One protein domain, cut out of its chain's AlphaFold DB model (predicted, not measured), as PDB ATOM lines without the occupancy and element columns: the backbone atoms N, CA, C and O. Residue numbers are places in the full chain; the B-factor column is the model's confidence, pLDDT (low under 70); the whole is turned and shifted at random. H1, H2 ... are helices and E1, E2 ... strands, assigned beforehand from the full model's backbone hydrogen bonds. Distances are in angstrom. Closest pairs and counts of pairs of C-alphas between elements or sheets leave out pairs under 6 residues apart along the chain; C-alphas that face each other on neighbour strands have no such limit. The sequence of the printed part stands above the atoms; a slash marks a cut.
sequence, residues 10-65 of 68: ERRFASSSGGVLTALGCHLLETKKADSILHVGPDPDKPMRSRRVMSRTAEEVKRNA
ATOM      1  N   GLU A  10     151.268 168.544  90.802       88.56
ATOM      2  CA  GLU A  10     150.421 167.830  89.844       88.56
ATOM      3  C   GLU A  10     149.259 167.132  90.563       88.56
ATOM      4  O   GLU A  10     148.087 167.379  90.277       88.56
ATOM      5  N   ARG A  11     149.564 166.338  91.588       87.56
ATOM      6  CA  ARG A  11     148.567 165.612  92.373       87.56
ATOM      7  C   ARG A  11     147.734 166.530  93.258       87.56
ATOM      8  O   ARG A  11     146.540 166.272  93.434       87.56
ATOM      9  N   ARG A  12     148.323 167.597  93.814       88.38
ATOM     10  CA  ARG A  12     147.586 168.587  94.616       88.38
ATOM     11  C   ARG A  12     146.414 169.154  93.820       88.38
ATOM     12  O   ARG A  12     145.293 169.138  94.327       88.38
ATOM     13  N   PHE A  13     146.667 169.617  92.597       87.81
ATOM     14  CA  PHE A  13     145.665 170.304  91.778       87.81
ATOM     15  C   PHE A  13     144.790 169.363  90.939       87.81
ATOM     16  O   PHE A  13     143.680 169.745  90.583       87.81
ATOM     17  N   ALA A  14     145.220 168.123  90.686       86.31
ATOM     18  CA  ALA A  14     144.394 167.109  90.016       86.31
ATOM     19  C   ALA A  14     143.351 166.437  90.936       86.31
ATOM     20  O   ALA A  14     142.501 165.676  90.476       86.31
ATOM     21  N   SER A  15     143.421 166.669  92.248       85.88
ATOM     22  CA  SER A  15     142.593 165.984  93.244       85.88
ATOM     23  C   SER A  15     141.480 166.871  93.811       85.88
ATOM     24  O   SER A  15     141.637 168.079  93.952       85.88
ATOM     25  N   SER A  16     140.373 166.257  94.239       83.69
ATOM     26  CA  SER A  16     139.215 166.991  94.781       83.69
ATOM     27  C   SER A  16     139.451 167.629  96.159       83.69
ATOM     28  O   SER A  16     138.682 168.494  96.573       83.69
ATOM     29  N   SER A  17     140.458 167.178  96.914       85.25
ATOM     30  CA  SER A  17     140.698 167.607  98.305       85.25
ATOM     31  C   SER A  17     142.192 167.649  98.642       85.25
ATOM     32  O   SER A  17     142.628 167.184  99.693       85.25
ATOM     33  N   GLY A  18     143.010 168.142  97.709       89.31
ATOM     34  CA  GLY A  18     144.449 168.345  97.915       89.31
ATOM     35  C   GLY A  18     145.306 167.075  97.909       89.31
ATOM     36  O   GLY A  18     146.504 167.163  98.141       89.31
ATOM     37  N   GLY A  19     144.735 165.901  97.636       93.06
ATOM     38  CA  GLY A  19     145.493 164.715  97.215       93.06
ATOM     39  C   GLY A  19     146.156 163.955  98.357       93.06
ATOM     40  O   GLY A  19     146.972 163.072  98.107       93.06
ATOM     41  N   VAL A  20     145.791 164.278  99.602       94.06
ATOM     42  CA  VAL A  20     146.418 163.747 100.820       94.06
ATOM     43  C   VAL A  20     146.349 162.223 100.878       94.06
ATOM     44  O   VAL A  20     147.374 161.577 101.067       94.06
ATOM     45  N   LEU A  21     145.166 161.632 100.674       93.75
ATOM     46  CA  LEU A  21     144.995 160.176 100.748       93.75
ATOM     47  C   LEU A  21     145.778 159.446  99.655       93.75
ATOM     48  O   LEU A  21     146.405 158.425  99.922       93.75
ATOM     49  N   THR A  22     145.792 159.993  98.438       94.75
ATOM     50  CA  THR A  22     146.568 159.433  97.328       94.75
ATOM     51  C   THR A  22     148.066 159.502  97.618       94.75
ATOM     52  O   THR A  22     148.777 158.524  97.403       94.75
ATOM     53  N   ALA A  23     148.550 160.636  98.133       95.25
ATOM     54  CA  ALA A  23     149.950 160.808  98.508       95.25
ATOM     55  C   ALA A  23     150.356 159.855  99.643       95.25
ATOM     56  O   ALA A  23     151.388 159.194  99.549       95.25
ATOM     57  N   LEU A  24     149.514 159.724 100.673       95.50
ATOM     58  CA  LEU A  24     149.746 158.817 101.793       95.50
ATOM     59  C   LEU A  24     149.774 157.351 101.345       95.50
ATOM     60  O   LEU A  24     150.700 156.628 101.701       95.50
ATOM     61  N   GLY A  25     148.797 156.917 100.544       96.06
ATOM     62  CA  GLY A  25     148.734 155.543 100.045       96.06
ATOM     63  C   GLY A  25     149.970 155.163  99.229       96.06
ATOM     64  O   GLY A  25     150.541 154.097  99.440       96.06
ATOM     65  N   CYS A  26     150.439 156.060  98.356       96.12
ATOM     66  CA  CYS A  26     151.680 155.834  97.614       96.12
ATOM     67  C   CYS A  26     152.897 155.770  98.529       96.12
ATOM     68  O   CYS A  26     153.669 154.825  98.415       96.12
ATOM     69  N   HIS A  27     153.021 156.695  99.485       96.69
ATOM     70  CA  HIS A  27     154.125 156.677 100.440       96.69
ATOM     71  C   HIS A  27     154.185 155.360 101.225       96.69
ATOM     72  O   HIS A  27     155.265 154.801 101.409       96.69
ATOM     73  N   LEU A  28     153.041 154.841 101.681       98.12
ATOM     74  CA  LEU A  28     152.983 153.583 102.433       98.12
ATOM     75  C   LEU A  28     153.449 152.379 101.602       98.12
ATOM     76  O   LEU A  28     154.171 151.538 102.134       98.12
ATOM     77  N   LEU A  29     153.088 152.320 100.316       98.06
ATOM     78  CA  LEU A  29     153.525 151.259  99.401       98.06
ATOM     79  C   LEU A  29     155.011 151.394  99.037       98.06
ATOM     80  O   LEU A  29     155.765 150.430  99.129       98.06
ATOM     81  N   GLU A  30     155.457 152.600  98.678       97.44
ATOM     82  CA  GLU A  30     156.849 152.886  98.294       97.44
ATOM     83  C   GLU A  30     157.825 152.621  99.447       97.44
ATOM     84  O   GLU A  30     158.905 152.069  99.247       97.44
ATOM     85  N   THR A  31     157.426 152.965 100.676       98.06
ATOM     86  CA  THR A  31     158.224 152.709 101.886       98.06
ATOM     87  C   THR A  31     158.003 151.324 102.488       98.06
ATOM     88  O   THR A  31     158.575 151.031 103.536       98.06
ATOM     89  N   LYS A  32     157.199 150.467 101.841       97.75
ATOM     90  CA  LYS A  32     156.873 149.104 102.296       97.75
ATOM     91  C   LYS A  32     156.309 149.049 103.722       97.75
ATOM     92  O   LYS A  32     156.491 148.070 104.438       97.75
ATOM     93  N   LYS A  33     155.620 150.110 104.149       98.44
ATOM     94  CA  LYS A  33     154.879 150.158 105.421       98.44
ATOM     95  C   LYS A  33     153.505 149.496 105.312       98.44
ATOM     96  O   LYS A  33     152.892 149.204 106.333       98.44
ATOM     97  N   ALA A  34     153.025 149.288 104.089       98.06
ATOM     98  CA  ALA A  34     151.850 148.491 103.776       98.06
ATOM     99  C   ALA A  34     152.106 147.683 102.498       98.06
ATOM    100  O   ALA A  34     152.730 148.191 101.568       98.06
ATOM    101  N   ASP A  35     151.576 146.461 102.436       98.25
ATOM    102  CA  ASP A  35     151.654 145.613 101.236       98.25
ATOM    103  C   ASP A  35     150.575 145.958 100.198       98.25
ATOM    104  O   ASP A  35     150.702 145.662  99.009       98.25
ATOM    105  N   SER A  36     149.464 146.546 100.648       97.56
ATOM    106  CA  SER A  36     148.349 146.942  99.791       97.56
ATOM    107  C   SER A  36     147.494 148.029 100.434       97.56
ATOM    108  O   SER A  36     147.484 148.195 101.654       97.56
ATOM    109  N   ILE A  37     146.758 148.755  99.598       98.06
ATOM    110  CA  ILE A  37     145.814 149.802  99.977       98.06
ATOM    111  C   ILE A  37     144.431 149.424  99.445       98.06
ATOM    112  O   ILE A  37     144.211 149.379  98.231       98.06
ATOM    113  N   LEU A  38     143.484 149.187 100.354       97.12
ATOM    114  CA  LEU A  38     142.067 149.062 100.022       97.12
ATOM    115  C   LEU A  38     141.445 150.458  99.967       97.12
ATOM    116  O   LEU A  38     141.447 151.186 100.958       97.12
ATOM    117  N   HIS A  39     140.902 150.831  98.815       94.94
ATOM    118  CA  HIS A  39     140.300 152.143  98.607       94.94
ATOM    119  C   HIS A  39     139.188 152.102  97.555       94.94
ATOM    120  O   HIS A  39     138.854 151.049  97.008       94.94
ATOM    121  N   VAL A  40     138.574 153.256  97.315       93.44
ATOM    122  CA  VAL A  40     137.498 153.424  96.341       93.44
ATOM    123  C   VAL A  40     138.078 154.023  95.067       93.44
ATOM    124  O   VAL A  40     138.781 155.025  95.134       93.44
ATOM    125  N   GLY A  41     137.768 153.403  93.931       92.62
ATOM    126  CA  GLY A  41     138.126 153.894  92.604       92.62
ATOM    127  C   GLY A  41     136.932 153.878  91.648       92.62
ATOM    128  O   GLY A  41     135.888 153.300  91.970       92.62
ATOM    129  N   PRO A  42     137.064 154.495  90.466       91.00
ATOM    130  CA  PRO A  42     136.002 154.520  89.469       91.00
ATOM    131  C   PRO A  42     135.721 153.119  88.905       91.00
ATOM    132  O   PRO A  42     136.623 152.287  88.739       91.00
ATOM    133  N   ASP A  43     134.453 152.860  88.595       91.56
ATOM    134  CA  ASP A  43     134.044 151.711  87.794       91.56
ATOM    135  C   ASP A  43     134.261 152.039  86.297       91.56
ATOM    136  O   ASP A  43     133.667 153.002  85.800       91.56
ATOM    137  N   PRO A  44     135.133 151.299  85.578       89.31
ATOM    138  CA  PRO A  44     135.449 151.584  84.176       89.31
ATOM    139  C   PRO A  44     134.259 151.350  83.239       89.31
ATOM    140  O   PRO A  44     134.153 152.027  82.220       89.31
ATOM    141  N   ASP A  45     133.350 150.444  83.607       94.12
ATOM    142  CA  ASP A  45     132.170 150.110  82.809       94.12
ATOM    143  C   ASP A  45     130.986 151.021  83.159       94.12
ATOM    144  O   ASP A  45     130.047 151.185  82.378       94.12
ATOM    145  N   LYS A  46     131.005 151.619  84.359       92.31
ATOM    146  CA  LYS A  46     129.947 152.499  84.874       92.31
ATOM    147  C   LYS A  46     130.563 153.773  85.462       92.31
ATOM    148  O   LYS A  46     130.641 153.881  86.682       92.31
ATOM    149  N   PRO A  47     130.914 154.784  84.642       83.88
ATOM    150  CA  PRO A  47     131.697 155.955  85.067       83.88
ATOM    151  C   PRO A  47     131.117 156.769  86.235       83.88
ATOM    152  O   PRO A  47     131.852 157.470  86.926       83.88
ATOM    153  N   MET A  48     129.804 156.668  86.457       90.06
ATOM    154  CA  MET A  48     129.070 157.307  87.558       90.06
ATOM    155  C   MET A  48     129.028 156.453  88.839       90.06
ATOM    156  O   MET A  48     128.318 156.790  89.782       90.06
ATOM    157  N   ARG A  49     129.710 155.304  88.868       91.44
ATOM    158  CA  ARG A  49     129.763 154.395  90.012       91.44
ATOM    159  C   ARG A  49     131.187 154.220  90.507       91.44
ATOM    160  O   ARG A  49     132.164 154.287  89.763       91.44
ATOM    161  N   SER A  50     131.252 153.925  91.794       92.88
ATOM    162  CA  SER A  50     132.476 153.635  92.515       92.88
ATOM    163  C   SER A  50     132.562 152.145  92.818       92.88
ATOM    164  O   SER A  50     131.559 151.499  93.133       92.88
ATOM    165  N   ARG A  51     133.773 151.595  92.764       93.94
ATOM    166  CA  ARG A  51     134.072 150.213  93.144       93.94
ATOM    167  C   ARG A  51     135.215 150.160  94.150       93.94
ATOM    168  O   ARG A  51     136.054 151.054  94.224       93.94
ATOM    169  N   ARG A  52     135.250 149.076  94.922       95.12
ATOM    170  CA  ARG A  52     136.367 148.771  95.824       95.12
ATOM    171  C   ARG A  52     137.545 148.294  94.985       95.12
ATOM    172  O   ARG A  52     137.365 147.439  94.117       95.12
ATOM    173  N   VAL A  53     138.724 148.825  95.262       96.06
ATOM    174  CA  VAL A  53     139.970 148.475  94.588       96.06
ATOM    175  C   VAL A  53     141.019 148.148  95.639       96.06
ATOM    176  O   VAL A  53     141.106 148.816  96.666       96.06
ATOM    177  N   MET A  54     141.803 147.107  95.377       97.50
ATOM    178  CA  MET A  54     142.974 146.757  96.170       97.50
ATOM    179  C   MET A  54     144.218 147.089  95.347       97.50
ATOM    180  O   MET A  54     144.537 146.359  94.409       97.50
ATOM    181  N   SER A  55     144.894 148.183  95.689       98.00
ATOM    182  CA  SER A  55     146.102 148.646  94.999       98.00
ATOM    183  C   SER A  55     147.355 148.167  95.730       98.00
ATOM    184  O   SER A  55     147.444 148.283  96.948       98.00
ATOM    185  N   ARG A  56     148.329 147.634  94.996       98.19
ATOM    186  CA  ARG A  56     149.630 147.146  95.488       98.19
ATOM    187  C   ARG A  56     150.804 147.987  94.998       98.19
ATOM    188  O   ARG A  56     151.918 147.817  95.478       98.19
ATOM    189  N   THR A  57     150.568 148.907  94.063       97.94
ATOM    190  CA  THR A  57     151.587 149.845  93.569       97.94
ATOM    191  C   THR A  57     151.115 151.293  93.673       97.94
ATOM    192  O   THR A  57     149.914 151.580  93.700       97.94
ATOM    193  N   ALA A  58     152.063 152.232  93.722       95.69
ATOM    194  CA  ALA A  58     151.745 153.655  93.735       95.69
ATOM    195  C   ALA A  58     150.969 154.072  92.471       95.69
ATOM    196  O   ALA A  58     150.049 154.886  92.540       95.69
ATOM    197  N   GLU A  59     151.292 153.476  91.328       95.44
ATOM    198  CA  GLU A  59     150.640 153.687  90.036       95.44
ATOM    199  C   GLU A  59     149.189 153.197  90.046       95.44
ATOM    200  O   GLU A  59     148.308 153.873  89.511       95.44
ATOM    201  N   GLU A  60     148.906 152.062  90.690       96.44
ATOM    202  CA  GLU A  60     147.535 151.583  90.890       96.44
ATOM    203  C   GLU A  60     146.736 152.526  91.793       96.44
ATOM    204  O   GLU A  60     145.597 152.863  91.463       96.44
ATOM    205  N   VAL A  61     147.344 153.031  92.873       95.62
ATOM    206  CA  VAL A  61     146.705 154.029  93.743       95.62
ATOM    207  C   VAL A  61     146.375 155.300  92.958       95.62
ATOM    208  O   VAL A  61     145.253 155.792  93.054       95.62
ATOM    209  N   LYS A  62     147.313 155.813  92.148       92.62
ATOM    210  CA  LYS A  62     147.108 156.995  91.284       92.62
ATOM    211  C   LYS A  62     145.971 156.774  90.289       92.62
ATOM    212  O   LYS A  62     145.096 157.624  90.170       92.62
ATOM    213  N   ARG A  63     145.966 155.630  89.600       92.44
ATOM    214  CA  ARG A  63     144.970 155.293  88.571       92.44
ATOM    215  C   ARG A  63     143.555 155.189  89.132       92.44
ATOM    216  O   ARG A  63     142.597 155.491  88.429       92.44
ATOM    217  N   ASN A  64     143.430 154.752  90.382       92.75
ATOM    218  CA  ASN A  64     142.150 154.599  91.066       92.75
ATOM    219  C   ASN A  64     141.847 155.765  92.020       92.75
ATOM    220  O   ASN A  64     140.911 155.676  92.807       92.75
ATOM    221  N   ALA A  65     142.626 156.848  91.970       88.00
ATOM    222  CA  ALA A  65     142.358 158.051  92.739       88.00
ATOM    223  C   ALA A  65     141.279 158.914  92.074       88.00
ATOM    224  O   ALA A  65     141.053 158.855  90.866       88.00
TER     225      ALA A  65
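Overview. This is residues 10 to 65 of the 68 residues of the protein "FrhB_FdhB_N domain-containing protein" of Mesorhizobium sp (UniProt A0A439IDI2). The model is a two-stranded hairpin, E1 and E2, with two helices, H2 and H3, packed on each other beside the end of the hairpin where E1 begins and E2 ends. A short helix, H1, lies away from the hairpin, near H2 and farthest of the named elements from the mean of the C-alphas. The printed part has 56 residues, with three named helices and two named strands in the order H1, H2, E1, E2, H3; the sheet has the order E1 - E2, antiparallel, and the class is mixed, helices and strands. It is compact, with a radius of gyration of the C-alphas of 11.3 A, and only just flat, spanning 33 by 24 by 13 A.

Arrangement. Start at E1, residues 37 to 42, and E2, residues 50 to 55, antiparallel neighbours in a hairpin, with 143 degrees between their directions. Look there for N 37 and O 55 at 2.8 A and N 53 and O 39 at 2.8 A, both within hydrogen-bond range. Next find H3, residues 58 to 63, where the C-alphas of Val 61 and Ser 55, the closest of H3 and E2, are 5.6 A apart. H2, residues 20 to 30, touches H3 at a steep tilt of 39 degrees, opposite ways, and their closest C-alphas are those of Cys 26 and Ala 58, 4.4 A apart. The closest C-alphas of H2 and E1 are those of Gly 25 and Ile 37, 6.4 A apart, while H2 and E2 are apart. H1, residues 10 to 14, is close to H2 but not clearly touching it, with the closest C-alphas, those of Arg 11 and Ala 23, 7.9 A apart. H1 is apart from E1, E2 and H3. In H1, H2 and H3 every O i to N i+4 pair is within hydrogen-bond range.

Along the chain. Find C-alpha 37 at (145.814, 149.802, 99.977); from there E1 runs 15.1 A to Pro 42. E2 returns from Ser 50 to Ser 55 over 14.7 A. H2 runs 15.3 A from Val 20 to Glu 30. H1 begins at C-alpha 10, at (150.421, 167.830, 89.844), and measures 6.1 A to Ala 14. H3 measures 8.7 A from Ala 58 and ends at C-alpha 63, at (144.970, 155.293, 88.571).

Size, cuts and confidence. Look for the two C-alphas farthest apart at Thr 31 and Lys 46, 33.0 A. The printed part has no cut. The links H1 to H2 and E2 to H3 are tight, H2 to E1 and E1 to E2 are short, and no link is long. The mean pLDDT of the printed part is 93.5, and no printed residue is under 70.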